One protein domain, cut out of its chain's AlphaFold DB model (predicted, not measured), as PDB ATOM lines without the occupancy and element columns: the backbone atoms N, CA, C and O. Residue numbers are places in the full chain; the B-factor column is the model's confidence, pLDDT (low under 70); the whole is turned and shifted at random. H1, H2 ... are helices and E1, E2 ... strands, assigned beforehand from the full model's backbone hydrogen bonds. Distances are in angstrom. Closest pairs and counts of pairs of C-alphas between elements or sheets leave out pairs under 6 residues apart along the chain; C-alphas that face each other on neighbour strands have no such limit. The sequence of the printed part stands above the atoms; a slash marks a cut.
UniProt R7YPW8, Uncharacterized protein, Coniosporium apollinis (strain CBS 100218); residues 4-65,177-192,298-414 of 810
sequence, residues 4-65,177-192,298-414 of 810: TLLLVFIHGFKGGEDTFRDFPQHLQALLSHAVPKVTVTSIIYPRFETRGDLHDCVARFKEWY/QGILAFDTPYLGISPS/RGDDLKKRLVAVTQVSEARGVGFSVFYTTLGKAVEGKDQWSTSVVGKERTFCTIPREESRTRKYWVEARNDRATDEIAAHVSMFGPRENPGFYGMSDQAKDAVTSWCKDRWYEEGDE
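What this domain is: This is residues 4 to 65, 177 to 192 and 298 to 414 of the 810 residues of an uncharacterized protein of Coniosporium apollinis (strain CBS 100218) (UniProt R7YPW8). Two small parallel sheets, the pair E1 E2 and the trio E3 E4 E5, stand edge to edge with E1 near E3; H1 packs on E1 and E2, H5 runs along E4, and these two helices touch. H4 lies over E4, H3 only grazes the trio, and H2 touches no helix, while H6 at one end and the loop of residues 333 to 338, which sticks out at the other, lengthen the body. The 195 printed residues hold six named helices and five named strands, in the order E1 H1 E2 H2 E3 H3 E4 E5 H4 H5 H6, of mixed class. The whole is compact but elongated, with a radius of gyration of the C-alphas of 17.7 A and spans of 63 by 36 by 35 A.

How they stand to each other: E1, residues 4 to 9, H1, residues 23 to 34, and E2, residues 38 to 44, form a strand-helix-strand unit, two parallel neighbour strands with a helix between, whose crossover is right-handed. N 5 and O 39 are within hydrogen-bond range at 2.8 A. The closest C-alphas of H1 and E2 are those of Ser 32 and Val 40, 5.6 A apart. H2, residues 54 to 63, is apart from H1. E3, residues 178 to 182, E4, residues 319 to 327, and E5, residues 362 to 367, are parallel in that order, with N 179 and O 319 at 2.8 A and N 365 and O 324 at 2.8 A. E1 and E3 are near each other. H3, residues 299 to 316, only grazes this sheet with residues 309 to 314. H4, residues 373 to 379, has a height over the sheet of 8.2 A and lies over E4. H5, residues 389 to 404, has a height of 9.0 A and runs along the strands, at 9 degrees to E4 on the local plane. H1 and H5 touch at Leu 31 and Lys 397, their closest C-alphas at 5.8 A, at a steep tilt of 51 degrees, the same way. H6, residues 407 to 410, and H5 meet only through their link. Every O i to N i+4 pair is within hydrogen-bond range in H1, H2, H3, H4 and H5; H6 is too short for one.

Where its parts are: E1 begins at C-alpha 4 (-15.871, 9.459, 10.162). E4 measures 26.5 A, H3 25.6 A and H5 22.4 A. H6 ends at C-alpha 410 (-10.570, 1.107, 19.431).

The domain as a whole: C-alphas 337 and 414, the farthest apart, are 63.5 A from each other. Residues 66 to 176 and 193 to 297 are not printed, with gaps of 20.0 A and 18.5 A between C-alphas. The links E1 to H1 and E4 to E5 are long. Confidence is under 70 at 38 residues, among them 333 to 345 and 406 to 414.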
ATOM      1  N   THR A   4     -14.552   8.943  10.550       86.88
ATOM      2  CA  THR A   4     -15.871   9.459  10.162       86.88
ATOM      3  C   THR A   4     -16.788   8.310   9.747       86.88
ATOM      4  O   THR A   4     -16.371   7.421   9.010       86.88
ATOM      5  N   LEU A   5     -18.036   8.335  10.214       90.06
ATOM      6  CA  LEU A   5     -19.115   7.434   9.817       90.06
ATOM      7  C   LEU A   5     -20.114   8.214   8.956       90.06
ATOM      8  O   LEU A   5     -20.811   9.099   9.457       90.06
ATOM      9  N   LEU A   6     -20.187   7.874   7.668       91.00
ATOM     10  CA  LEU A   6     -21.132   8.460   6.721       91.00
ATOM     11  C   LEU A   6     -22.397   7.592   6.617       91.00
ATOM     12  O   LEU A   6     -22.349   6.453   6.160       91.00
ATOM     13  N   LEU A   7     -23.538   8.148   7.019       92.50
ATOM     14  CA  LEU A   7     -24.858   7.532   6.887       92.50
ATOM     15  C   LEU A   7     -25.495   7.983   5.565       92.50
ATOM     16  O   LEU A   7     -25.780   9.170   5.396       92.50
ATOM     17  N   VAL A   8     -25.736   7.051   4.641       89.81
ATOM     18  CA  VAL A   8     -26.317   7.340   3.318       89.81
ATOM     19  C   VAL A   8     -27.750   6.821   3.244       89.81
ATOM     20  O   VAL A   8     -27.989   5.615   3.252       89.81
ATOM     21  N   PHE A   9     -28.711   7.738   3.168       90.50
ATOM     22  CA  PHE A   9     -30.139   7.429   3.166       90.50
ATOM     23  C   PHE A   9     -30.680   7.330   1.734       90.50
ATOM     24  O   PHE A   9     -30.868   8.344   1.062       90.50
ATOM     25  N   ILE A  10     -30.938   6.104   1.270       85.31
ATOM     26  CA  ILE A  10     -31.455   5.813  -0.076       85.31
ATOM     27  C   ILE A  10     -32.970   5.614   0.008       85.31
ATOM     28  O   ILE A  10     -33.437   4.639   0.597       85.31
ATOM     29  N   HIS A  11     -33.749   6.540  -0.549       82.81
ATOM     30  CA  HIS A  11     -35.209   6.462  -0.489       82.81
ATOM     31  C   HIS A  11     -35.781   5.370  -1.411       82.81
ATOM     32  O   HIS A  11     -35.178   4.971  -2.408       82.81
ATOM     33  N   GLY A  12     -37.001   4.926  -1.103       72.88
ATOM     34  CA  GLY A  12     -37.746   3.986  -1.937       72.88
ATOM     35  C   GLY A  12     -38.305   4.597  -3.229       72.88
ATOM     36  O   GLY A  12     -38.028   5.739  -3.606       72.88
ATOM     37  N   PHE A  13     -39.146   3.816  -3.902       65.69
ATOM     38  CA  PHE A  13     -39.881   4.201  -5.107       65.69
ATOM     39  C   PHE A  13     -40.634   5.537  -4.945       65.69
ATOM     40  O   PHE A  13     -41.398   5.703  -3.998       65.69
ATOM     41  N   LYS A  14     -40.426   6.481  -5.878       64.38
ATOM     42  CA  LYS A  14     -40.960   7.866  -5.854       64.38
ATOM     43  C   LYS A  14     -40.601   8.710  -4.616       64.38
ATOM     44  O   LYS A  14     -41.131   9.813  -4.465       64.38
ATOM     45  N   GLY A  15     -39.681   8.242  -3.776       69.12
ATOM     46  CA  GLY A  15     -39.166   9.007  -2.644       69.12
ATOM     47  C   GLY A  15     -38.388  10.262  -3.057       69.12
ATOM     48  O   GLY A  15     -38.294  10.618  -4.234       69.12
ATOM     49  N   GLY A  16     -37.875  10.971  -2.063       73.81
ATOM     50  CA  GLY A  16     -37.114  12.208  -2.193       73.81
ATOM     51  C   GLY A  16     -36.616  12.679  -0.827       73.81
ATOM     52  O   GLY A  16     -36.648  11.928   0.147       73.81
ATOM     53  N   GLU A  17     -36.172  13.930  -0.756       78.44
ATOM     54  CA  GLU A  17     -35.559  14.536   0.439       78.44
ATOM     55  C   GLU A  17     -36.484  14.526   1.672       78.44
ATOM     56  O   GLU A  17     -36.026  14.389   2.803       78.44
ATOM     57  N   ASP A  18     -37.797  14.588   1.451       84.06
ATOM     58  CA  ASP A  18     -38.850  14.571   2.469       84.06
ATOM     59  C   ASP A  18     -39.170  13.173   3.029       84.06
ATOM     60  O   ASP A  18     -39.763  13.056   4.103       84.06
ATOM     61  N   THR A  19     -38.764  12.101   2.338       85.69
ATOM     62  CA  THR A  19     -39.188  10.718   2.641       85.69
ATOM     63  C   THR A  19     -38.768  10.249   4.034       85.69
ATOM     64  O   THR A  19     -39.515   9.527   4.693       85.69
ATOM     65  N   PHE A  20     -37.600  10.684   4.507       91.56
ATOM     66  CA  PHE A  20     -37.084  10.328   5.832       91.56
ATOM     67  C   PHE A  20     -37.434  11.349   6.923       91.56
ATOM     68  O   PHE A  20     -37.231  11.063   8.103       91.56
ATOM     69  N   ARG A  21     -37.976  12.520   6.561       92.75
ATOM     70  CA  ARG A  21     -38.241  13.633   7.491       92.75
ATOM     71  C   ARG A  21     -36.996  13.933   8.352       92.75
ATOM     72  O   ARG A  21     -35.885  13.914   7.835       92.75
ATOM     73  N   ASP A  22     -37.168  14.158   9.656       93.94
ATOM     74  CA  ASP A  22     -36.083  14.414  10.617       93.94
ATOM     75  C   ASP A  22     -35.311  13.147  11.069       93.94
ATOM     76  O   ASP A  22     -34.441  13.222  11.942       93.94
ATOM     77  N   PHE A  23     -35.637  11.953  10.546       96.06
ATOM     78  CA  PHE A  23     -35.008  10.694  10.978       96.06
ATOM     79  C   PHE A  23     -33.484  10.633  10.746       96.06
ATOM     80  O   PHE A  23     -32.794  10.157  11.651       96.06
ATOM     81  N   PRO A  24     -32.913  11.129   9.624       95.44
ATOM     82  CA  PRO A  24     -31.466  11.109   9.405       95.44
ATOM     83  C   PRO A  24     -30.703  11.897  10.471       95.44
ATOM     84  O   PRO A  24     -29.747  11.388  11.055       95.44
ATOM     85  N   GLN A  25     -31.187  13.098  10.794       95.50
ATOM     86  CA  GLN A  25     -30.607  13.983  11.802       95.50
ATOM     87  C   GLN A  25     -30.815  13.417  13.214       95.50
ATOM     88  O   GLN A  25     -29.923  13.508  14.058       95.50
ATOM     89  N   HIS A  26     -31.964  12.780  13.476       96.62
ATOM     90  CA  HIS A  26     -32.221  12.101  14.745       96.62
ATOM     91  C   HIS A  26     -31.266  10.916  14.966       96.62
ATOM     92  O   HIS A  26     -30.630  10.835  16.018       96.62
ATOM     93  N   LEU A  27     -31.099  10.038  13.969       97.19
ATOM     94  CA  LEU A  27     -30.187   8.894  14.052       97.19
ATOM     95  C   LEU A  27     -28.716   9.342  14.117       97.19
ATOM     96  O   LEU A  27     -27.951   8.794  14.909       97.19
ATOM     97  N   GLN A  28     -28.332  10.384  13.368       96.38
ATOM     98  CA  GLN A  28     -27.010  11.017  13.462       96.38
ATOM     99  C   GLN A  28     -26.734  11.539  14.881       96.38
ATOM    100  O   GLN A  28     -25.644  11.317  15.408       96.38
ATOM    101  N   ALA A  29     -27.708  12.192  15.526       96.81
ATOM    102  CA  ALA A  29     -27.567  12.698  16.892       96.81
ATOM    103  C   ALA A  29     -27.451  11.565  17.930       96.81
ATOM    104  O   ALA A  29     -26.585  11.626  18.807       96.81
ATOM    105  N   LEU A  30     -28.269  10.509  17.809       96.94
ATOM    106  CA  LEU A  30     -28.183   9.321  18.668       96.94
ATOM    107  C   LEU A  30     -26.816   8.628  18.535       96.94
ATOM    108  O   LEU A  30     -26.185   8.309  19.542       96.94
ATOM    109  N   LEU A  31     -26.329   8.439  17.305       95.56
ATOM    110  CA  LEU A  31     -25.033   7.807  17.046       95.56
ATOM    111  C   LEU A  31     -23.855   8.679  17.490       95.56
ATOM    112  O   LEU A  31     -22.947   8.162  18.132       95.56
ATOM    113  N   SER A  32     -23.896   9.996  17.271       94.06
ATOM    114  CA  SER A  32     -22.862  10.925  17.766       94.06
ATOM    115  C   SER A  32     -22.668  10.843  19.287       94.06
ATOM    116  O   SER A  32     -21.570  11.075  19.788       94.06
ATOM    117  N   HIS A  33     -23.723  10.489  20.031       93.69
ATOM    118  CA  HIS A  33     -23.666  10.287  21.479       93.69
ATOM    119  C   HIS A  33     -23.290   8.841  21.881       93.69
ATOM    120  O   HIS A  33     -22.806   8.622  22.995       93.69
ATOM    121  N   ALA A  34     -23.495   7.854  21.003       92.44
ATOM    122  CA  ALA A  34     -23.192   6.440  21.247       92.44
ATOM    123  C   ALA A  34     -21.750   6.040  20.867       92.44
ATOM    124  O   ALA A  34     -21.164   5.183  21.529       92.44
ATOM    125  N   VAL A  35     -21.173   6.670  19.835       90.88
ATOM    126  CA  VAL A  35     -19.808   6.424  19.330       90.88
ATOM    127  C   VAL A  35     -18.947   7.707  19.322       90.88
ATOM    128  O   VAL A  35     -18.438   8.102  18.276       90.88
ATOM    129  N   PRO A  36     -18.727   8.378  20.474       88.06
ATOM    130  CA  PRO A  36     -18.113   9.714  20.542       88.06
ATOM    131  C   PRO A  36     -16.643   9.811  20.082       88.06
ATOM    132  O   PRO A  36     -16.122  10.922  19.976       88.06
ATOM    133  N   LYS A  37     -15.960   8.690  19.793       84.75
ATOM    134  CA  LYS A  37     -14.647   8.692  19.110       84.75
ATOM    135  C   LYS A  37     -14.751   9.017  17.604       84.75
ATOM    136  O   LYS A  37     -13.733   9.302  16.976       84.75
ATOM    137  N   VAL A  38     -15.952   8.953  17.022       87.50
ATOM    138  CA  VAL A  38     -16.213   9.001  15.574       87.50
ATOM    139  C   VAL A  38     -17.091  10.202  15.219       87.50
ATOM    140  O   VAL A  38     -18.115  10.454  15.851       87.50
ATOM    141  N   THR A  39     -16.716  10.933  14.169       90.38
ATOM    142  CA  THR A  39     -17.555  11.979  13.568       90.38
ATOM    143  C   THR A  39     -18.695  11.316  12.795       90.38
ATOM    144  O   THR A  39     -18.429  10.588  11.844       90.38
ATOM    145  N   VAL A  40     -19.960  11.547  13.156       92.88
ATOM    146  CA  VAL A  40     -21.104  10.982  12.414       92.88
ATOM    147  C   VAL A  40     -21.725  12.047  11.513       92.88
ATOM    148  O   VAL A  40     -22.123  13.109  11.991       92.88
ATOM    149  N   THR A  41     -21.853  11.738  10.225       91.75
ATOM    150  CA  THR A  41     -22.431  12.604   9.184       91.75
ATOM    151  C   THR A  41     -23.580  11.868   8.499       91.75
ATOM    152  O   THR A  41     -23.450  10.679   8.223       91.75
ATOM    153  N   SER A  42     -24.693  12.539   8.183       92.06
ATOM    154  CA  SER A  42     -25.769  11.955   7.363       92.06
ATOM    155  C   SER A  42     -25.979  12.713   6.056       92.06
ATOM    156  O   SER A  42     -25.997  13.943   6.062       92.06
ATOM    157  N   ILE A  43     -26.208  11.980   4.966       89.19
ATOM    158  CA  ILE A  43     -26.632  12.512   3.666       89.19
ATOM    159  C   ILE A  43     -27.847  11.740   3.145       89.19
ATOM    160  O   ILE A  43     -27.964  10.531   3.352       89.19
ATOM    161  N   ILE A  44     -28.739  12.431   2.437       87.00
ATOM    162  CA  ILE A  44     -29.846  11.807   1.705       87.00
ATOM    163  C   ILE A  44     -29.429  11.685   0.236       87.00
ATOM    164  O   ILE A  44     -28.853  12.613  -0.333       87.00
ATOM    165  N   TYR A  45     -29.687  10.526  -0.367       80.69
ATOM    166  CA  TYR A  45     -29.548  10.326  -1.804       80.69
ATOM    167  C   TYR A  45     -30.692  11.076  -2.520       80.69
ATOM    168  O   TYR A  45     -31.849  10.855  -2.154       80.69
ATOM    169  N   PRO A  46     -30.417  11.978  -3.483       76.44
ATOM    170  CA  PRO A  46     -31.438  12.761  -4.174       76.44
ATOM    171  C   PRO A  46     -32.467  11.898  -4.895       76.44
ATOM    172  O   PRO A  46     -32.212  10.728  -5.186       76.44
ATOM    173  N   ARG A  47     -33.592  12.528  -5.266       72.75
ATOM    174  CA  ARG A  47     -34.652  11.926  -6.086       72.75
ATOM    175  C   ARG A  47     -34.102  11.418  -7.418       72.75
ATOM    176  O   ARG A  47     -34.123  12.124  -8.422       72.75
ATOM    177  N   PHE A  48     -33.655  10.168  -7.425       65.00
ATOM    178  CA  PHE A  48     -33.294   9.475  -8.647       65.00
ATOM    179  C   PHE A  48     -34.555   9.141  -9.435       65.00
ATOM    180  O   PHE A  48     -35.568   8.693  -8.886       65.00
ATOM    181  N   GLU A  49     -34.494   9.346 -10.746       55.84
ATOM    182  CA  GLU A  49     -35.544   8.859 -11.618       55.84
ATOM    183  C   GLU A  49     -35.469   7.331 -11.670       55.84
ATOM    184  O   GLU A  49     -34.548   6.749 -12.234       55.84
ATOM    185  N   THR A  50     -36.461   6.674 -11.070       56.12
ATOM    186  CA  THR A  50     -36.715   5.235 -11.209       56.12
ATOM    187  C   THR A  50     -37.139   4.937 -12.655       56.12
ATOM    188  O   THR A  50     -38.342   4.842 -12.925       56.12
ATOM    189  N   ARG A  51     -36.165   4.909 -13.574       51.53
ATOM    190  CA  ARG A  51     -36.304   4.736 -15.028       51.53
ATOM    191  C   ARG A  51     -35.118   3.934 -15.585       51.53
ATOM    192  O   ARG A  51     -33.964   4.308 -15.373       51.53
ATOM    193  N   GLY A  52     -35.422   2.899 -16.363       55.59
ATOM    194  CA  GLY A  52     -34.445   2.042 -17.038       55.59
ATOM    195  C   GLY A  52     -33.990   0.880 -16.159       55.59
ATOM    196  O   GLY A  52     -34.550   0.648 -15.083       55.59
ATOM    197  N   ASP A  53     -32.980   0.138 -16.618       63.97
ATOM    198  CA  ASP A  53     -32.548  -1.066 -15.913       63.97
ATOM    199  C   ASP A  53     -31.950  -0.766 -14.526       63.97
ATOM    200  O   ASP A  53     -31.365   0.284 -14.238       63.97
ATOM    201  N   LEU A  54     -32.079  -1.757 -13.649       67.62
ATOM    202  CA  LEU A  54     -31.487  -1.753 -12.327       67.62
ATOM    203  C   LEU A  54     -29.952  -1.697 -12.377       67.62
ATOM    204  O   LEU A  54     -29.370  -1.117 -11.465       67.62
ATOM    205  N   HIS A  55     -29.293  -2.262 -13.398       71.31
ATOM    206  CA  HIS A  55     -27.840  -2.160 -13.540       71.31
ATOM    207  C   HIS A  55     -27.401  -0.703 -13.714       71.31
ATOM    208  O   HIS A  55     -26.550  -0.233 -12.964       71.31
ATOM    209  N   ASP A  56     -28.048   0.040 -14.612       69.94
ATOM    210  CA  ASP A  56     -27.815   1.473 -14.804       69.94
ATOM    211  C   ASP A  56     -28.118   2.283 -13.540       69.94
ATOM    212  O   ASP A  56     -27.389   3.211 -13.202       69.94
ATOM    213  N   CYS A  57     -29.179   1.935 -12.808       68.62
ATOM    214  CA  CYS A  57     -29.501   2.595 -11.543       68.62
ATOM    215  C   CYS A  57     -28.442   2.324 -10.459       68.62
ATOM    216  O   CYS A  57     -28.152   3.211  -9.659       68.62
ATOM    217  N   VAL A  58     -27.844   1.128 -10.435       73.81
ATOM    218  CA  VAL A  58     -26.738   0.771  -9.528       73.81
ATOM    219  C   VAL A  58     -25.425   1.426  -9.962       73.81
ATOM    220  O   VAL A  58     -24.687   1.905  -9.103       73.81
ATOM    221  N   ALA A  59     -25.156   1.509 -11.268       72.38
ATOM    222  CA  ALA A  59     -24.029   2.255 -11.820       72.38
ATOM    223  C   ALA A  59     -24.133   3.735 -11.431       72.38
ATOM    224  O   ALA A  59     -23.252   4.231 -10.737       72.38
ATOM    225  N   ARG A  60     -25.270   4.388 -11.716       71.50
ATOM    226  CA  ARG A  60     -25.549   5.773 -11.303       71.50
ATOM    227  C   ARG A  60     -25.509   5.963  -9.787       71.50
ATOM    228  O   ARG A  60     -25.058   7.006  -9.347       71.50
ATOM    229  N   PHE A  61     -25.934   4.994  -8.971       71.31
ATOM    230  CA  PHE A  61     -25.811   5.099  -7.508       71.31
ATOM    231  C   PHE A  61     -24.349   5.057  -7.033       71.31
ATOM    232  O   PHE A  61     -23.977   5.797  -6.125       71.31
ATOM    233  N   LYS A  62     -23.514   4.213  -7.651       70.44
ATOM    234  CA  LYS A  62     -22.067   4.175  -7.396       70.44
ATOM    235  C   LYS A  62     -21.399   5.484  -7.851       70.44
ATOM    236  O   LYS A  62     -20.608   6.053  -7.103       70.44
ATOM    237  N   GLU A  63     -21.772   5.943  -9.046       64.81
ATOM    238  CA  GLU A  63     -21.197   7.067  -9.795       64.81
ATOM    239  C   GLU A  63     -21.658   8.460  -9.305       64.81
ATOM    240  O   GLU A  63     -20.943   9.451  -9.446       64.81
ATOM    241  N   TRP A  64     -22.857   8.568  -8.716       63.03
ATOM    242  CA  TRP A  64     -23.497   9.843  -8.360       63.03
ATOM    243  C   TRP A  64     -22.631  10.674  -7.414       63.03
ATOM    244  O   TRP A  64     -22.567  10.381  -6.218       63.03
ATOM    245  N   TYR A  65     -21.989  11.718  -7.961       48.19
ATOM    246  CA  TYR A  65     -20.992  12.534  -7.253       48.19
ATOM    247  C   TYR A  65     -20.112  11.651  -6.357       48.19
ATOM    248  O   TYR A  65     -19.982  11.943  -5.175       48.19
ATOM    249  N   GLN A 177     -19.477  -0.380   6.155       87.25
ATOM    250  CA  GLN A 177     -19.609  -0.921   7.518       87.25
ATOM    251  C   GLN A 177     -20.889  -1.759   7.715       87.25
ATOM    252  O   GLN A 177     -20.893  -2.719   8.488       87.25
ATOM    253  N   GLY A 178     -21.985  -1.411   7.031       90.88
ATOM    254  CA  GLY A 178     -23.240  -2.159   7.094       90.88
ATOM    255  C   GLY A 178     -24.376  -1.570   6.255       90.88
ATOM    256  O   GLY A 178     -24.303  -0.435   5.791       90.88
ATOM    257  N   ILE A 179     -25.435  -2.360   6.073       92.81
ATOM    258  CA  ILE A 179     -26.662  -2.009   5.350       92.81
ATOM    259  C   ILE A 179     -27.839  -2.059   6.330       92.81
ATOM    260  O   ILE A 179     -28.174  -3.111   6.880       92.81
ATOM    261  N   LEU A 180     -28.482  -0.907   6.519       95.06
ATOM    262  CA  LEU A 180     -29.637  -0.727   7.392       95.06
ATOM    263  C   LEU A 180     -30.871  -0.436   6.530       95.06
ATOM    264  O   LEU A 180     -31.002   0.649   5.968       95.06
ATOM    265  N   ALA A 181     -31.751  -1.423   6.391       95.06
ATOM    266  CA  ALA A 181     -32.929  -1.334   5.540       95.06
ATOM    267  C   ALA A 181     -34.193  -1.051   6.360       95.06
ATOM    268  O   ALA A 181     -34.405  -1.645   7.418       95.06
ATOM    269  N   PHE A 182     -35.054  -0.184   5.831       94.94
ATOM    270  CA  PHE A 182     -36.330   0.187   6.434       94.94
ATOM    271  C   PHE A 182     -37.462  -0.200   5.490       94.94
ATOM    272  O   PHE A 182     -37.496   0.220   4.335       94.94
ATOM    273  N   ASP A 183     -38.320  -1.086   5.984       91.06
ATOM    274  CA  ASP A 183     -39.518  -1.641   5.360       91.06
ATOM    275  C   ASP A 183     -39.334  -1.972   3.867       91.06
ATOM    276  O   ASP A 183     -40.150  -1.666   2.999       91.06
ATOM    277  N   THR A 184     -38.178  -2.575   3.578       90.31
ATOM    278  CA  THR A 184     -37.671  -2.829   2.228       90.31
ATOM    279  C   THR A 184     -38.048  -4.249   1.783       90.31
ATOM    280  O   THR A 184     -37.632  -5.213   2.435       90.31
ATOM    281  N   PRO A 185     -38.792  -4.429   0.672       88.31
ATOM    282  CA  PRO A 185     -39.393  -5.714   0.299       88.31
ATOM    283  C   PRO A 185     -38.400  -6.702  -0.344       88.31
ATOM    284  O   PRO A 185     -38.574  -7.143  -1.480       88.31
ATOM    285  N   TYR A 186     -37.378  -7.126   0.407       87.62
ATOM    286  CA  TYR A 186     -36.365  -8.117  -0.004       87.62
ATOM    287  C   TYR A 186     -36.916  -9.511  -0.364       87.62
ATOM    288  O   TYR A 186     -36.173 -10.335  -0.891       87.62
ATOM    289  N   LEU A 187     -38.191  -9.794  -0.081       87.25
ATOM    290  CA  LEU A 187     -38.911 -11.002  -0.510       87.25
ATOM    291  C   LEU A 187     -40.219 -10.674  -1.259       87.25
ATOM    292  O   LEU A 187     -41.043 -11.561  -1.476       87.25
ATOM    293  N   GLY A 188     -40.403  -9.414  -1.660       83.94
ATOM    294  CA  GLY A 188     -41.634  -8.886  -2.246       83.94
ATOM    295  C   GLY A 188     -42.567  -8.249  -1.212       83.94
ATOM    296  O   GLY A 188     -42.364  -8.352   0.001       83.94
ATOM    297  N   ILE A 189     -43.596  -7.566  -1.714       84.00
ATOM    298  CA  ILE A 189     -44.681  -6.981  -0.911       84.00
ATOM    299  C   ILE A 189     -45.469  -8.106  -0.219       84.00
ATOM    300  O   ILE A 189     -45.607  -9.202  -0.768       84.00
ATOM    301  N   SER A 190     -45.958  -7.868   0.997       84.00
ATOM    302  CA  SER A 190     -46.786  -8.828   1.737       84.00
ATOM    303  C   SER A 190     -48.153  -8.999   1.062       84.00
ATOM    304  O   SER A 190     -48.781  -7.998   0.706       84.00
ATOM    305  N   PRO A 191     -48.694 -10.225   0.939       77.31
ATOM    306  CA  PRO A 191     -50.054 -10.433   0.436       77.31
ATOM    307  C   PRO A 191     -51.145  -9.709   1.250       77.31
ATOM    308  O   PRO A 191     -52.206  -9.407   0.705       77.31
ATOM    309  N   SER A 192     -50.880  -9.386   2.523       69.69
ATOM    310  CA  SER A 192     -51.789  -8.612   3.386       69.69
ATOM    311  C   SER A 192     -52.080  -7.203   2.841       69.69
ATOM    312  O   SER A 192     -53.240  -6.794   2.821       69.69
ATOM    313  N   ARG A 298     -39.892 -10.693  -9.504       71.19
ATOM    314  CA  ARG A 298     -39.055 -11.895  -9.612       71.19
ATOM    315  C   ARG A 298     -38.681 -12.423  -8.232       71.19
ATOM    316  O   ARG A 298     -37.524 -12.386  -7.821       71.19
ATOM    317  N   GLY A 299     -39.673 -12.961  -7.520       74.19
ATOM    318  CA  GLY A 299     -39.535 -13.428  -6.133       74.19
ATOM    319  C   GLY A 299     -38.391 -14.424  -5.871       74.19
ATOM    320  O   GLY A 299     -37.859 -14.452  -4.764       74.19
ATOM    321  N   ASP A 300     -37.959 -15.208  -6.863       78.88
ATOM    322  CA  ASP A 300     -36.780 -16.079  -6.725       78.88
ATOM    323  C   ASP A 300     -35.447 -15.345  -6.936       78.88
ATOM    324  O   ASP A 300     -34.458 -15.703  -6.298       78.88
ATOM    325  N   ASP A 301     -35.400 -14.290  -7.754       80.56
ATOM    326  CA  ASP A 301     -34.226 -13.410  -7.840       80.56
ATOM    327  C   ASP A 301     -34.077 -12.582  -6.559       80.56
ATOM    328  O   ASP A 301     -32.962 -12.420  -6.064       80.56
ATOM    329  N   LEU A 302     -35.189 -12.137  -5.961       82.00
ATOM    330  CA  LEU A 302     -35.194 -11.500  -4.640       82.00
ATOM    331  C   LEU A 302     -34.594 -12.412  -3.558       82.00
ATOM    332  O   LEU A 302     -33.675 -12.000  -2.850       82.00
ATOM    333  N   LYS A 303     -35.027 -13.681  -3.484       85.38
ATOM    334  CA  LYS A 303     -34.448 -14.680  -2.561       85.38
ATOM    335  C   LYS A 303     -32.944 -14.864  -2.785       85.38
ATOM    336  O   LYS A 303     -32.194 -14.850  -1.813       85.38
ATOM    337  N   LYS A 304     -32.491 -15.000  -4.042       86.75
ATOM    338  CA  LYS A 304     -31.056 -15.113  -4.382       86.75
ATOM    339  C   LYS A 304     -30.269 -13.890  -3.899       86.75
ATOM    340  O   LYS A 304     -29.226 -14.059  -3.276       86.75
ATOM    341  N   ARG A 305     -30.781 -12.675  -4.140       86.62
ATOM    342  CA  ARG A 305     -30.165 -11.413  -3.690       86.62
ATOM    343  C   ARG A 305     -30.077 -11.338  -2.168       86.62
ATOM    344  O   ARG A 305     -29.008 -11.041  -1.653       86.62
ATOM    345  N   LEU A 306     -31.157 -11.657  -1.448       88.81
ATOM    346  CA  LEU A 306     -31.152 -11.670   0.018       88.81
ATOM    347  C   LEU A 306     -30.134 -12.683   0.561       88.81
ATOM    348  O   LEU A 306     -29.357 -12.343   1.449       88.81
ATOM    349  N   VAL A 307     -30.083 -13.897  -0.001       89.56
ATOM    350  CA  VAL A 307     -29.071 -14.901   0.370       89.56
ATOM    351  C   VAL A 307     -27.658 -14.367   0.123       89.56
ATOM    352  O   VAL A 307     -26.848 -14.407   1.045       89.56
ATOM    353  N   ALA A 308     -27.378 -13.794  -1.051       87.38
ATOM    354  CA  ALA A 308     -26.071 -13.223  -1.379       87.38
ATOM    355  C   ALA A 308     -25.664 -12.081  -0.426       87.38
ATOM    356  O   ALA A 308     -24.546 -12.088   0.082       87.38
ATOM    357  N   VAL A 309     -26.573 -11.152  -0.100       88.00
ATOM    358  CA  VAL A 309     -26.326 -10.086   0.891       88.00
ATOM    359  C   VAL A 309     -26.011 -10.680   2.266       88.00
ATOM    360  O   VAL A 309     -25.039 -10.276   2.898       88.00
ATOM    361  N   THR A 310     -26.760 -11.694   2.716       89.19
ATOM    362  CA  THR A 310     -26.472 -12.349   4.005       89.19
ATOM    363  C   THR A 310     -25.175 -13.163   4.003       89.19
ATOM    364  O   THR A 310     -24.527 -13.248   5.039       89.19
ATOM    365  N   GLN A 311     -24.751 -13.706   2.857       88.00
ATOM    366  CA  GLN A 311     -23.448 -14.361   2.707       88.00
ATOM    367  C   GLN A 311     -22.299 -13.347   2.742       88.00
ATOM    368  O   GLN A 311     -21.303 -13.597   3.411       88.00
ATOM    369  N   VAL A 312     -22.440 -12.192   2.083       85.25
ATOM    370  CA  VAL A 312     -21.464 -11.091   2.156       85.25
ATOM    371  C   VAL A 312     -21.355 -10.555   3.586       85.25
ATOM    372  O   VAL A 312     -20.245 -10.381   4.080       85.25
ATOM    373  N   SER A 313     -22.488 -10.373   4.271       87.25
ATOM    374  CA  SER A 313     -22.539  -9.976   5.683       87.25
ATOM    375  C   SER A 313     -21.775 -10.956   6.583       87.25
ATOM    376  O   SER A 313     -20.867 -10.554   7.308       87.25
ATOM    377  N   GLU A 314     -22.060 -12.258   6.474       87.88
ATOM    378  CA  GLU A 314     -21.412 -13.293   7.291       87.88
ATOM    379  C   GLU A 314     -19.935 -13.539   6.931       87.88
ATOM    380  O   GLU A 314     -19.164 -13.924   7.806       87.88
ATOM    381  N   ALA A 315     -19.526 -13.329   5.674       85.00
ATOM    382  CA  ALA A 315     -18.162 -13.604   5.207       85.00
ATOM    383  C   ALA A 315     -17.198 -12.408   5.302       85.00
ATOM    384  O   ALA A 315     -15.987 -12.616   5.317       85.00
ATOM    385  N   ARG A 316     -17.708 -11.167   5.330       80.75
ATOM    386  CA  ARG A 316     -16.897  -9.931   5.364       80.75
ATOM    387  C   ARG A 316     -17.132  -9.056   6.601       80.75
ATOM    388  O   ARG A 316     -16.565  -7.974   6.675       80.75
ATOM    389  N   GLY A 317     -17.978  -9.480   7.543       84.12
ATOM    390  CA  GLY A 317     -18.312  -8.702   8.747       84.12
ATOM    391  C   GLY A 317     -19.223  -7.492   8.500       84.12
ATOM    392  O   GLY A 317     -19.505  -6.738   9.424       84.12
ATOM    393  N   VAL A 318     -19.712  -7.303   7.270       87.69
ATOM    394  CA  VAL A 318     -20.586  -6.178   6.907       87.69
ATOM    395  C   VAL A 318     -21.915  -6.311   7.648       87.69
ATOM    396  O   VAL A 318     -22.624  -7.308   7.493       87.69
ATOM    397  N   GLY A 319     -22.282  -5.303   8.436       91.31
ATOM    398  CA  GLY A 319     -23.542  -5.289   9.174       91.31
ATOM    399  C   GLY A 319     -24.765  -5.399   8.256       91.31
ATOM    400  O   GLY A 319     -24.779  -4.848   7.156       91.31
ATOM    401  N   PHE A 320     -25.811  -6.098   8.690       94.88
ATOM    402  CA  PHE A 320     -27.072  -6.163   7.947       94.88
ATOM    403  C   PHE A 320     -28.265  -6.241   8.898       94.88
ATOM    404  O   PHE A 320     -28.273  -7.048   9.830       94.88
ATOM    405  N   SER A 321     -29.282  -5.408   8.681       95.50
ATOM    406  CA  SER A 321     -30.569  -5.493   9.383       95.50
ATOM    407  C   SER A 321     -31.697  -4.862   8.570       95.50
ATOM    408  O   SER A 321     -31.490  -3.884   7.854       95.50
ATOM    409  N   VAL A 322     -32.895  -5.428   8.704       95.50
ATOM    410  CA  VAL A 322     -34.130  -5.025   8.025       95.50
ATOM    411  C   VAL A 322     -35.192  -4.745   9.083       95.50
ATOM    412  O   VAL A 322     -35.727  -5.666   9.699       95.50
ATOM    413  N   PHE A 323     -35.506  -3.474   9.296       96.56
ATOM    414  CA  PHE A 323     -36.629  -3.049  10.124       96.56
ATOM    415  C   PHE A 323     -37.906  -3.163   9.297       96.56
ATOM    416  O   PHE A 323     -37.953  -2.607   8.206       96.56
ATOM    417  N   TYR A 324     -38.928  -3.874   9.770       94.62
ATOM    418  CA  TYR A 324     -40.186  -4.067   9.035       94.62
ATOM    419  C   TYR A 324     -41.381  -3.559   9.840       94.62
ATOM    420  O   TYR A 324     -41.406  -3.695  11.064       94.62
ATOM    421  N   THR A 325     -42.379  -2.978   9.172       92.88
ATOM    422  CA  THR A 325     -43.577  -2.494   9.868       92.88
ATOM    423  C   THR A 325     -44.514  -3.641  10.250       92.88
ATOM    424  O   THR A 325     -44.789  -4.541   9.451       92.88
ATOM    425  N   THR A 326     -45.045  -3.583  11.474       91.81
ATOM    426  CA  THR A 326     -46.216  -4.362  11.913       91.81
ATOM    427  C   THR A 326     -47.323  -3.424  12.373       91.81
ATOM    428  O   THR A 326     -47.068  -2.367  12.961       91.81
ATOM    429  N   LEU A 327     -48.571  -3.815  12.116       90.06
ATOM    430  CA  LEU A 327     -49.739  -3.107  12.639       90.06
ATOM    431  C   LEU A 327     -49.993  -3.455  14.113       90.06
ATOM    432  O   LEU A 327     -49.557  -4.489  14.625       90.06
ATOM    433  N   GLY A 328     -50.729  -2.578  14.795       86.56
ATOM    434  CA  GLY A 328     -51.068  -2.745  16.206       86.56
ATOM    435  C   GLY A 328     -52.451  -2.220  16.574       86.56
ATOM    436  O   GLY A 328     -53.434  -2.465  15.873       86.56
ATOM    437  N   LYS A 329     -52.532  -1.498  17.697       85.12
ATOM    438  CA  LYS A 329     -53.791  -1.141  18.387       85.12
ATOM    439  C   LYS A 329     -54.880  -0.494  17.516       85.12
ATOM    440  O   LYS A 329     -56.057  -0.681  17.800       85.12
ATOM    441  N   ALA A 330     -54.533   0.248  16.463       80.94
ATOM    442  CA  ALA A 330     -55.504   0.849  15.541       80.94
ATOM    443  C   ALA A 330     -56.294  -0.167  14.678       80.94
ATOM    444  O   ALA A 330     -57.322   0.196  14.093       80.94
ATOM    445  N   VAL A 331     -55.833  -1.420  14.607       78.00
ATOM    446  CA  VAL A 331     -56.415  -2.529  13.825       78.00
ATOM    447  C   VAL A 331     -56.938  -3.662  14.717       78.00
ATOM    448  O   VAL A 331     -57.912  -4.331  14.363       78.00
ATOM    449  N   GLU A 332     -56.337  -3.850  15.895       72.62
ATOM    450  CA  GLU A 332     -56.751  -4.836  16.900       72.62
ATOM    451  C   GLU A 332     -58.264  -4.740  17.201       72.62
ATOM    452  O   GLU A 332     -58.752  -3.763  17.764       72.62
ATOM    453  N   GLY A 333     -59.016  -5.773  16.799       62.09
ATOM    454  CA  GLY A 333     -60.472  -5.866  16.974       62.09
ATOM    455  C   GLY A 333     -61.331  -5.615  15.725       62.09
ATOM    456  O   GLY A 333     -62.544  -5.783  15.814       62.09
ATOM    457  N   LYS A 334     -60.750  -5.255  14.568       59.47
ATOM    458  CA  LYS A 334     -61.501  -5.055  13.306       59.47
ATOM    459  C   LYS A 334     -61.565  -6.303  12.409       59.47
ATOM    460  O   LYS A 334     -62.639  -6.675  11.954       59.47
ATOM    461  N   ASP A 335     -60.439  -6.988  12.200       55.00
ATOM    462  CA  ASP A 335     -60.265  -8.002  11.134       55.00
ATOM    463  C   ASP A 335     -60.620  -9.459  11.521       55.00
ATOM    464  O   ASP A 335     -60.127 -10.422  10.922       55.00
ATOM    465  N   GLN A 336     -61.473  -9.680  12.529       50.22
ATOM    466  CA  GLN A 336     -61.694 -11.034  13.074       50.22
ATOM    467  C   GLN A 336     -62.407 -12.008  12.103       50.22
ATOM    468  O   GLN A 336     -62.444 -13.209  12.360       50.22
ATOM    469  N   TRP A 337     -62.934 -11.516  10.974       44.50
ATOM    470  CA  TRP A 337     -63.519 -12.322   9.889       44.50
ATOM    471  C   TRP A 337     -62.467 -12.708   8.828       44.50
ATOM    472  O   TRP A 337     -62.357 -13.877   8.451       44.50
ATOM    473  N   SER A 338     -61.671 -11.746   8.351       44.94
ATOM    474  CA  SER A 338     -60.734 -11.895   7.220       44.94
ATOM    475  C   SER A 338     -59.452 -12.674   7.550       44.94
ATOM    476  O   SER A 338     -58.842 -13.259   6.657       44.94
ATOM    477  N   THR A 339     -59.084 -12.772   8.832       45.62
ATOM    478  CA  THR A 339     -57.833 -13.395   9.321       45.62
ATOM    479  C   THR A 339     -57.660 -14.893   8.961       45.62
ATOM    480  O   THR A 339     -56.565 -15.439   9.070       45.62
ATOM    481  N   SER A 340     -58.701 -15.597   8.503       41.38
ATOM    482  CA  SER A 340     -58.691 -17.070   8.379       41.38
ATOM    483  C   SER A 340     -57.830 -17.675   7.248       41.38
ATOM    484  O   SER A 340     -57.770 -18.900   7.158       41.38
ATOM    485  N   VAL A 341     -57.199 -16.883   6.363       43.25
ATOM    486  CA  VAL A 341     -56.513 -17.424   5.159       43.25
ATOM    487  C   VAL A 341     -55.088 -16.896   4.922       43.25
ATOM    488  O   VAL A 341     -54.268 -17.634   4.374       43.25
ATOM    489  N   VAL A 342     -54.748 -15.660   5.314       43.53
ATOM    490  CA  VAL A 342     -53.474 -15.020   4.916       43.53
ATOM    491  C   VAL A 342     -52.796 -14.293   6.080       43.53
ATOM    492  O   VAL A 342     -53.094 -13.138   6.351       43.53
ATOM    493  N   GLY A 343     -51.801 -14.949   6.685       50.75
ATOM    494  CA  GLY A 343     -50.828 -14.312   7.581       50.75
ATOM    495  C   GLY A 343     -51.314 -14.058   9.014       50.75
ATOM    496  O   GLY A 343     -52.403 -13.558   9.257       50.75
ATOM    497  N   LYS A 344     -50.456 -14.375   9.990       57.28
ATOM    498  CA  LYS A 344     -50.642 -14.021  11.411       57.28
ATOM    499  C   LYS A 344     -50.237 -12.563  11.704       57.28
ATOM    500  O   LYS A 344     -50.540 -12.038  12.770       57.28
ATOM    501  N   GLU A 345     -49.536 -11.927  10.767       66.56
ATOM    502  CA  GLU A 345     -48.906 -10.613  10.897       66.56
ATOM    503  C   GLU A 345     -49.315  -9.748   9.691       66.56
ATOM    504  O   GLU A 345     -49.114 -10.155   8.544       66.56
ATOM    505  N   ARG A 346     -49.902  -8.570   9.948       84.12
ATOM    506  CA  ARG A 346     -50.194  -7.543   8.930       84.12
ATOM    507  C   ARG A 346     -48.973  -6.630   8.789       84.12
ATOM    508  O   ARG A 346     -48.593  -5.967   9.758       84.12
ATOM    509  N   THR A 347     -48.328  -6.668   7.622       90.06
ATOM    510  CA  THR A 347     -46.970  -6.144   7.371       90.06
ATOM    511  C   THR A 347     -46.859  -5.604   5.950       90.06
ATOM    512  O   THR A 347     -47.465  -6.162   5.042       90.06
ATOM    513  N   PHE A 348     -46.047  -4.578   5.689       88.19
ATOM    514  CA  PHE A 348     -45.827  -4.133   4.304       88.19
ATOM    515  C   PHE A 348     -44.980  -5.132   3.491       88.19
ATOM    516  O   PHE A 348     -45.305  -5.468   2.349       88.19
ATOM    517  N   CYS A 349     -43.914  -5.665   4.092       88.56
ATOM    518  CA  CYS A 349     -43.003  -6.627   3.470       88.56
ATOM    519  C   CYS A 349     -43.405  -8.088   3.714       88.56
ATOM    520  O   CYS A 349     -43.882  -8.443   4.793       88.56
ATOM    521  N   THR A 350     -43.105  -8.965   2.751       89.00
ATOM    522  CA  THR A 350     -43.014 -10.409   3.012       89.00
ATOM    523  C   THR A 350     -41.789 -10.681   3.892       89.00
ATOM    524  O   THR A 350     -40.663 -10.356   3.514       89.00
ATOM    525  N   ILE A 351     -42.003 -11.290   5.059       91.00
ATOM    526  CA  ILE A 351     -40.962 -11.622   6.046       91.00
ATOM    527  C   ILE A 351     -40.469 -13.065   5.805       91.00
ATOM    528  O   ILE A 351     -41.256 -13.915   5.373       91.00
ATOM    529  N   PRO A 352     -39.189 -13.398   6.071       90.56
ATOM    530  CA  PRO A 352     -38.741 -14.787   6.115       90.56
ATOM    531  C   PRO A 352     -39.546 -15.620   7.122       90.56
ATOM    532  O   PRO A 352     -39.938 -15.127   8.176       90.56
ATOM    533  N   ARG A 353     -39.722 -16.917   6.847       87.75
ATOM    534  CA  ARG A 353     -40.267 -17.857   7.842       87.75
ATOM    535  C   ARG A 353     -39.368 -17.921   9.084       87.75
ATOM    536  O   ARG A 353     -38.165 -17.678   8.972       87.75
ATOM    537  N   GLU A 354     -39.938 -18.279  10.233       85.50
ATOM    538  CA  GLU A 354     -39.223 -18.351  11.517       85.50
ATOM    539  C   GLU A 354     -37.989 -19.272  11.457       85.50
ATOM    540  O   GLU A 354     -36.949 -18.944  12.024       85.50
ATOM    541  N   GLU A 355     -38.050 -20.361  10.686       86.19
ATOM    542  CA  GLU A 355     -36.960 -21.333  10.522       86.19
ATOM    543  C   GLU A 355     -35.859 -20.873   9.541       86.19
ATOM    544  O   GLU A 355     -34.882 -21.590   9.309       86.19
ATOM    545  N   SER A 356     -35.990 -19.695   8.920       88.25
ATOM    546  CA  SER A 356     -35.001 -19.183   7.966       88.25
ATOM    547  C   SER A 356     -33.744 -18.647   8.658       88.25
ATOM    548  O   SER A 356     -33.822 -17.750   9.498       88.25
ATOM    549  N   ARG A 357     -32.555 -19.039   8.166       87.88
ATOM    550  CA  ARG A 357     -31.257 -18.412   8.520       87.88
ATOM    551  C   ARG A 357     -31.269 -16.887   8.345       87.88
ATOM    552  O   ARG A 357     -30.504 -16.198   9.010       87.88
ATOM    553  N   THR A 358     -32.124 -16.347   7.472       89.69
ATOM    554  CA  THR A 358     -32.244 -14.897   7.250       89.69
ATOM    555  C   THR A 358     -33.139 -14.179   8.268       89.69
ATOM    556  O   THR A 358     -33.046 -12.959   8.369       89.69
ATOM    557  N   ARG A 359     -33.968 -14.886   9.059       92.81
ATOM    558  CA  ARG A 359     -34.942 -14.274   9.990       92.81
ATOM    559  C   ARG A 359     -34.287 -13.436  11.090       92.81
ATOM    560  O   ARG A 359     -34.869 -12.430  11.490       92.81
ATOM    561  N   LYS A 360     -33.073 -13.804  11.525       93.44
ATOM    562  CA  LYS A 360     -32.274 -13.074  12.533       93.44
ATOM    563  C   LYS A 360     -31.925 -11.631  12.150       93.44
ATOM    564  O   LYS A 360     -31.603 -10.847  13.030       93.44
ATOM    565  N   TYR A 361     -31.986 -11.282  10.862       94.31
ATOM    566  CA  TYR A 361     -31.730  -9.921  10.384       94.31
ATOM    567  C   TYR A 361     -32.991  -9.041  10.373       94.31
ATOM    568  O   TYR A 361     -32.896  -7.877  10.005       94.31
ATOM    569  N   TRP A 362     -34.168  -9.579  10.714       95.19
ATOM    570  CA  TRP A 362     -35.450  -8.879  10.584       95.19
ATOM    571  C   TRP A 362     -35.974  -8.430  11.951       95.19
ATOM    572  O   TRP A 362     -36.320  -9.265  12.791       95.19
ATOM    573  N   VAL A 363     -36.060  -7.114  12.147       95.31
ATOM    574  CA  VAL A 363     -36.403  -6.449  13.412       95.31
ATOM    575  C   VAL A 363     -37.790  -5.804  13.307       95.31
ATOM    576  O   VAL A 363     -38.083  -5.111  12.335       95.31
ATOM    577  N   GLU A 364     -38.654  -6.039  14.295       94.50
ATOM    578  CA  GLU A 364     -40.034  -5.537  14.283       94.50
ATOM    579  C   GLU A 364     -40.113  -4.048  14.661       94.50
ATOM    580  O   GLU A 364     -39.730  -3.654  15.763       94.50
ATOM    581  N   ALA A 365     -40.693  -3.230  13.780       94.06
ATOM    582  CA  ALA A 365     -41.002  -1.822  14.014       94.06
ATOM    583  C   ALA A 365     -42.528  -1.610  14.080       94.06
ATOM    584  O   ALA A 365     -43.160  -1.151  13.125       94.06
ATOM    585  N   ARG A 366     -43.138  -1.961  15.220       92.88
ATOM    586  CA  ARG A 366     -44.594  -1.873  15.425       92.88
ATOM    587  C   ARG A 366     -45.108  -0.434  15.410       92.88
ATOM    588  O   ARG A 366     -44.736   0.374  16.263       92.88
ATOM    589  N   ASN A 367     -46.060  -0.151  14.522       94.12
ATOM    590  CA  ASN A 367     -46.807   1.103  14.494       94.12
ATOM    591  C   ASN A 367     -48.248   0.889  14.999       94.12
ATOM    592  O   ASN A 367     -49.157   0.532  14.252       94.12
ATOM    593  N   ASP A 368     -48.474   1.171  16.286       91.38
ATOM    594  CA  ASP A 368     -49.791   1.063  16.936       91.38
ATOM    595  C   ASP A 368     -50.870   2.018  16.380       91.38
ATOM    596  O   ASP A 368     -52.050   1.822  16.674       91.38
ATOM    597  N   ARG A 369     -50.494   3.057  15.617       92.50
ATOM    598  CA  ARG A 369     -51.416   4.064  15.056       92.50
ATOM    599  C   ARG A 369     -51.811   3.805  13.603       92.50
ATOM    600  O   ARG A 369     -52.788   4.405  13.155       92.50
ATOM    601  N   ALA A 370     -51.070   2.977  12.871       90.56
ATOM    602  CA  ALA A 370     -51.341   2.721  11.463       90.56
ATOM    603  C   ALA A 370     -52.630   1.905  11.270       90.56
ATOM    604  O   ALA A 370     -52.842   0.887  11.926       90.56
ATOM    605  N   THR A 371     -53.486   2.360  10.355       88.44
ATOM    606  CA  THR A 371     -54.754   1.714   9.968       88.44
ATOM    607  C   THR A 371     -54.568   0.517   9.045       88.44
ATOM    608  O   THR A 371     -55.399  -0.390   9.015       88.44
ATOM    609  N   ASP A 372     -53.485   0.537   8.278       86.94
ATOM    610  CA  ASP A 372     -53.183  -0.386   7.199       86.94
ATOM    611  C   ASP A 372     -51.672  -0.391   6.923       86.94
ATOM    612  O   ASP A 372     -50.925   0.468   7.398       86.94
ATOM    613  N   GLU A 373     -51.214  -1.390   6.177       87.94
ATOM    614  CA  GLU A 373     -49.807  -1.647   5.881       87.94
ATOM    615  C   GLU A 373     -49.157  -0.503   5.090       87.94
ATOM    616  O   GLU A 373     -47.980  -0.205   5.291       87.94
ATOM    617  N   ILE A 374     -49.917   0.165   4.215       86.88
ATOM    618  CA  ILE A 374     -49.423   1.290   3.413       86.88
ATOM    619  C   ILE A 374     -49.247   2.510   4.321       86.88
ATOM    620  O   ILE A 374     -48.195   3.147   4.297       86.88
ATOM    621  N   ALA A 375     -50.233   2.795   5.176       86.88
ATOM    622  CA  ALA A 375     -50.146   3.831   6.198       86.88
ATOM    623  C   ALA A 375     -48.981   3.583   7.168       86.88
ATOM    624  O   ALA A 375     -48.297   4.536   7.537       86.88
ATOM    625  N   ALA A 376     -48.707   2.333   7.557       91.44
ATOM    626  CA  ALA A 376     -47.549   1.999   8.387       91.44
ATOM    627  C   ALA A 376     -46.229   2.315   7.674       91.44
ATOM    628  O   ALA A 376     -45.395   3.020   8.241       91.44
ATOM    629  N   HIS A 377     -46.092   1.864   6.424       91.50
ATOM    630  CA  HIS A 377     -44.924   2.092   5.578       91.50
ATOM    631  C   HIS A 377     -44.610   3.587   5.407       91.50
ATOM    632  O   HIS A 377     -43.553   4.065   5.821       91.50
ATOM    633  N   VAL A 378     -45.556   4.370   4.871       87.88
ATOM    634  CA  VAL A 378     -45.322   5.791   4.535       87.88
ATOM    635  C   VAL A 378     -45.248   6.713   5.760       87.88
ATOM    636  O   VAL A 378     -44.846   7.871   5.637       87.88
ATOM    637  N   SER A 379     -45.631   6.225   6.945       92.38
ATOM    638  CA  SER A 379     -45.541   6.974   8.206       92.38
ATOM    639  C   SER A 379     -44.434   6.495   9.149       92.38
ATOM    640  O   SER A 379     -44.283   7.068  10.229       92.38
ATOM    641  N   MET A 380     -43.622   5.507   8.750       93.12
ATOM    642  CA  MET A 380     -42.578   4.894   9.583       93.12
ATOM    643  C   MET A 380     -41.637   5.931  10.228       93.12
ATOM    644  O   MET A 380     -41.340   5.835  11.421       93.12
ATOM    645  N   PHE A 381     -41.242   6.961   9.473       95.44
ATOM    646  CA  PHE A 381     -40.368   8.057   9.920       95.44
ATOM    647  C   PHE A 381     -41.111   9.278  10.501       95.44
ATOM    648  O   PHE A 381     -40.505  10.316  10.751       95.44
ATOM    649  N   GLY A 382     -42.428   9.195  10.709       94.12
ATOM    650  CA  GLY A 382     -43.229  10.260  11.311       94.12
ATOM    651  C   GLY A 382     -43.377  10.084  12.826       94.12
ATOM    652  O   GLY A 382     -44.198   9.270  13.236       94.12
ATOM    653  N   PRO A 383     -42.687  10.852  13.694       94.50
ATOM    654  CA  PRO A 383     -42.779  10.680  15.153       94.50
ATOM    655  C   PRO A 383     -44.160  11.007  15.747       94.50
ATOM    656  O   PRO A 383     -44.428  10.682  16.902       94.50
ATOM    657  N   ARG A 384     -45.054  11.660  14.989       93.69
ATOM    658  CA  ARG A 384     -46.452  11.869  15.399       93.69
ATOM    659  C   ARG A 384     -47.314  10.671  15.007       93.69
ATOM    660  O   ARG A 384     -48.175  10.255  15.780       93.69
ATOM    661  N   GLU A 385     -47.106  10.149  13.805       92.88
ATOM    662  CA  GLU A 385     -47.907   9.097  13.182       92.88
ATOM    663  C   GLU A 385     -47.476   7.679  13.570       92.88
ATOM    664  O   GLU A 385     -48.323   6.795  13.591       92.88
ATOM    665  N   ASN A 386     -46.210   7.475  13.940       95.56
ATOM    666  CA  ASN A 386     -45.643   6.216  14.412       95.56
ATOM    667  C   ASN A 386     -45.175   6.338  15.880       95.56
ATOM    668  O   ASN A 386     -44.088   6.858  16.134       95.56
ATOM    669  N   PRO A 387     -45.929   5.813  16.870       94.69
ATOM    670  CA  PRO A 387     -45.499   5.795  18.272       94.69
ATOM    671  C   PRO A 387     -44.218   4.982  18.508       94.69
ATOM    672  O   PRO A 387     -43.494   5.242  19.467       94.69
ATOM    673  N   GLY A 388     -43.929   4.011  17.636       94.69
ATOM    674  CA  GLY A 388     -42.720   3.194  17.674       94.69
ATOM    675  C   GLY A 388     -41.464   3.907  17.165       94.69
ATOM    676  O   GLY A 388     -40.376   3.361  17.325       94.69
ATOM    677  N   PHE A 389     -41.579   5.119  16.597       96.44
ATOM    678  CA  PHE A 389     -40.478   5.860  15.963       96.44
ATOM    679  C   PHE A 389     -39.209   5.912  16.824       96.44
ATOM    680  O   PHE A 389     -38.127   5.574  16.346       96.44
ATOM    681  N   TYR A 390     -39.324   6.283  18.103       96.38
ATOM    682  CA  TYR A 390     -38.161   6.398  18.990       96.38
ATOM    683  C   TYR A 390     -37.558   5.035  19.358       96.38
ATOM    684  O   TYR A 390     -36.340   4.917  19.416       96.38
ATOM    685  N   GLY A 391     -38.378   3.992  19.533       96.50
ATOM    686  CA  GLY A 391     -37.888   2.631  19.785       96.50
ATOM    687  C   GLY A 391     -37.168   2.037  18.571       96.50
ATOM    688  O   GLY A 391     -36.094   1.462  18.708       96.50
ATOM    689  N   MET A 392     -37.712   2.257  17.371       96.44
ATOM    690  CA  MET A 392     -37.067   1.918  16.100       96.44
ATOM    691  C   MET A 392     -35.750   2.687  15.913       96.44
ATOM    692  O   MET A 392     -34.757   2.104  15.489       96.44
ATOM    693  N   SER A 393     -35.720   3.978  16.263       96.75
ATOM    694  CA  SER A 393     -34.515   4.820  16.195       96.75
ATOM    695  C   SER A 393     -33.421   4.342  17.153       96.75
ATOM    696  O   SER A 393     -32.249   4.304  16.782       96.75
ATOM    697  N   ASP A 394     -33.798   3.933  18.365       96.94
ATOM    698  CA  ASP A 394     -32.870   3.428  19.377       96.94
ATOM    699  C   ASP A 394     -32.290   2.058  18.980       96.94
ATOM    700  O   ASP A 394     -31.078   1.862  19.020       96.94
ATOM    701  N   GLN A 395     -33.124   1.150  18.462       97.19
ATOM    702  CA  GLN A 395     -32.682  -0.133  17.901       97.19
ATOM    703  C   GLN A 395     -31.795   0.038  16.655       97.19
ATOM    704  O   GLN A 395     -30.804  -0.676  16.502       97.19
ATOM    705  N   ALA A 396     -32.106   0.995  15.774       97.12
ATOM    706  CA  ALA A 396     -31.270   1.349  14.625       97.12
ATOM    707  C   ALA A 396     -29.894   1.882  15.065       97.12
ATOM    708  O   ALA A 396     -28.864   1.466  14.531       97.12
ATOM    709  N   LYS A 397     -29.871   2.749  16.088       96.56
ATOM    710  CA  LYS A 397     -28.644   3.217  16.748       96.56
ATOM    711  C   LYS A 397     -27.862   2.044  17.343       96.56
ATOM    712  O   LYS A 397     -26.651   1.994  17.143       96.56
ATOM    713  N   ASP A 398     -28.504   1.095  18.027       95.94
ATOM    714  CA  ASP A 398     -27.816  -0.058  18.626       95.94
ATOM    715  C   ASP A 398     -27.237  -1.006  17.570       95.94
ATOM    716  O   ASP A 398     -26.094  -1.438  17.714       95.94
ATOM    717  N   ALA A 399     -27.962  -1.260  16.475       94.75
ATOM    718  CA  ALA A 399     -27.473  -2.062  15.356       94.75
ATOM    719  C   ALA A 399     -26.188  -1.463  14.761       94.75
ATOM    720  O   ALA A 399     -25.143  -2.115  14.773       94.75
ATOM    721  N   VAL A 400     -26.216  -0.189  14.352       93.94
ATOM    722  CA  VAL A 400     -25.040   0.502  13.791       93.94
ATOM    723  C   VAL A 400     -23.908   0.615  14.823       93.94
ATOM    724  O   VAL A 400     -22.750   0.362  14.493       93.94
ATOM    725  N   THR A 401     -24.227   0.905  16.089       93.19
ATOM    726  CA  THR A 401     -23.248   0.950  17.193       93.19
ATOM    727  C   THR A 401     -22.596  -0.413  17.448       93.19
ATOM    728  O   THR A 401     -21.441  -0.456  17.864       93.19
ATOM    729  N   SER A 402     -23.298  -1.528  17.217       91.56
ATOM    730  CA  SER A 402     -22.721  -2.873  17.334       91.56
ATOM    731  C   SER A 402     -21.724  -3.175  16.213       91.56
ATOM    732  O   SER A 402     -20.682  -3.756  16.488       91.56
ATOM    733  N   TRP A 403     -21.997  -2.710  14.989       89.56
ATOM    734  CA  TRP A 403     -21.118  -2.907  13.831       89.56
ATOM    735  C   TRP A 403     -19.876  -2.016  13.892       89.56
ATOM    736  O   TRP A 403     -18.802  -2.426  13.482       89.56
ATOM    737  N   CYS A 404     -19.995  -0.805  14.443       83.44
ATOM    738  CA  CYS A 404     -18.857   0.108  14.543       83.44
ATOM    739  C   CYS A 404     -17.826  -0.304  15.610       83.44
ATOM    740  O   CYS A 404     -16.726   0.228  15.590       83.44
ATOM    741  N   LYS A 405     -18.147  -1.203  16.553       70.75
ATOM    742  CA  LYS A 405     -17.317  -1.524  17.741       70.75
ATOM    743  C   LYS A 405     -16.124  -2.460  17.492       70.75
ATOM    744  O   LYS A 405     -15.525  -2.957  18.443       70.75
ATOM    745  N   ASP A 406     -15.777  -2.689  16.234       67.81
ATOM    746  CA  ASP A 406     -14.600  -3.463  15.851       67.81
ATOM    747  C   ASP A 406     -13.283  -2.728  16.172       67.81
ATOM    748  O   ASP A 406     -13.250  -1.590  16.645       67.81
ATOM    749  N   ARG A 407     -12.160  -3.376  15.838       55.81
ATOM    750  CA  ARG A 407     -10.795  -2.820  15.888       55.81
ATOM    751  C   ARG A 407     -10.696  -1.395  15.302       55.81
ATOM    752  O   ARG A 407      -9.994  -0.554  15.860       55.81
ATOM    753  N   TRP A 408     -11.484  -1.104  14.261       67.88
ATOM    754  CA  TRP A 408     -11.643   0.216  13.633       67.88
ATOM    755  C   TRP A 408     -12.099   1.338  14.589       67.88
ATOM    756  O   TRP A 408     -11.834   2.505  14.319       67.88
ATOM    757  N   TYR A 409     -12.744   1.044  15.719       66.19
ATOM    758  CA  TYR A 409     -13.124   2.049  16.722       66.19
ATOM    759  C   TYR A 409     -12.093   2.186  17.846       66.19
ATOM    760  O   TYR A 409     -11.788   3.303  18.272       66.19
ATOM    761  N   GLU A 410     -11.504   1.076  18.300       68.56
ATOM    762  CA  GLU A 410     -10.570   1.107  19.431       68.56
ATOM    763  C   GLU A 410      -9.174   1.632  19.057       68.56
ATOM    764  O   GLU A 410      -8.607   2.408  19.824       68.56
ATOM    765  N   GLU A 411      -8.688   1.397  17.831       61.44
ATOM    766  CA  GLU A 411      -7.455   2.019  17.297       61.44
ATOM    767  C   GLU A 411      -7.571   3.551  17.103       61.44
ATOM    768  O   GLU A 411      -6.766   4.169  16.411       61.44
ATOM    769  N   GLY A 412      -8.635   4.196  17.598       55.38
ATOM    770  CA  GLY A 412      -8.833   5.650  17.510       55.38
ATOM    771  C   GLY A 412      -7.978   6.440  18.501       55.38
ATOM    772  O   GLY A 412      -7.677   7.608  18.255       55.38
ATOM    773  N   ASP A 413      -7.565   5.792  19.592       52.09
ATOM    774  CA  ASP A 413      -6.877   6.448  20.704       52.09
ATOM    775  C   ASP A 413      -5.342   6.459  20.523       52.09
ATOM    776  O   ASP A 413      -4.667   7.354  21.034       52.09
ATOM    777  N   GLU A 414      -4.775   5.503  19.773       48.47
ATOM    778  CA  GLU A 414      -3.320   5.272  19.724       48.47
ATOM    779  C   GLU A 414      -2.559   6.310  18.877       48.47
ATOM    780  O   GLU A 414      -1.583   6.892  19.352       48.47
TER     781      GLU A 414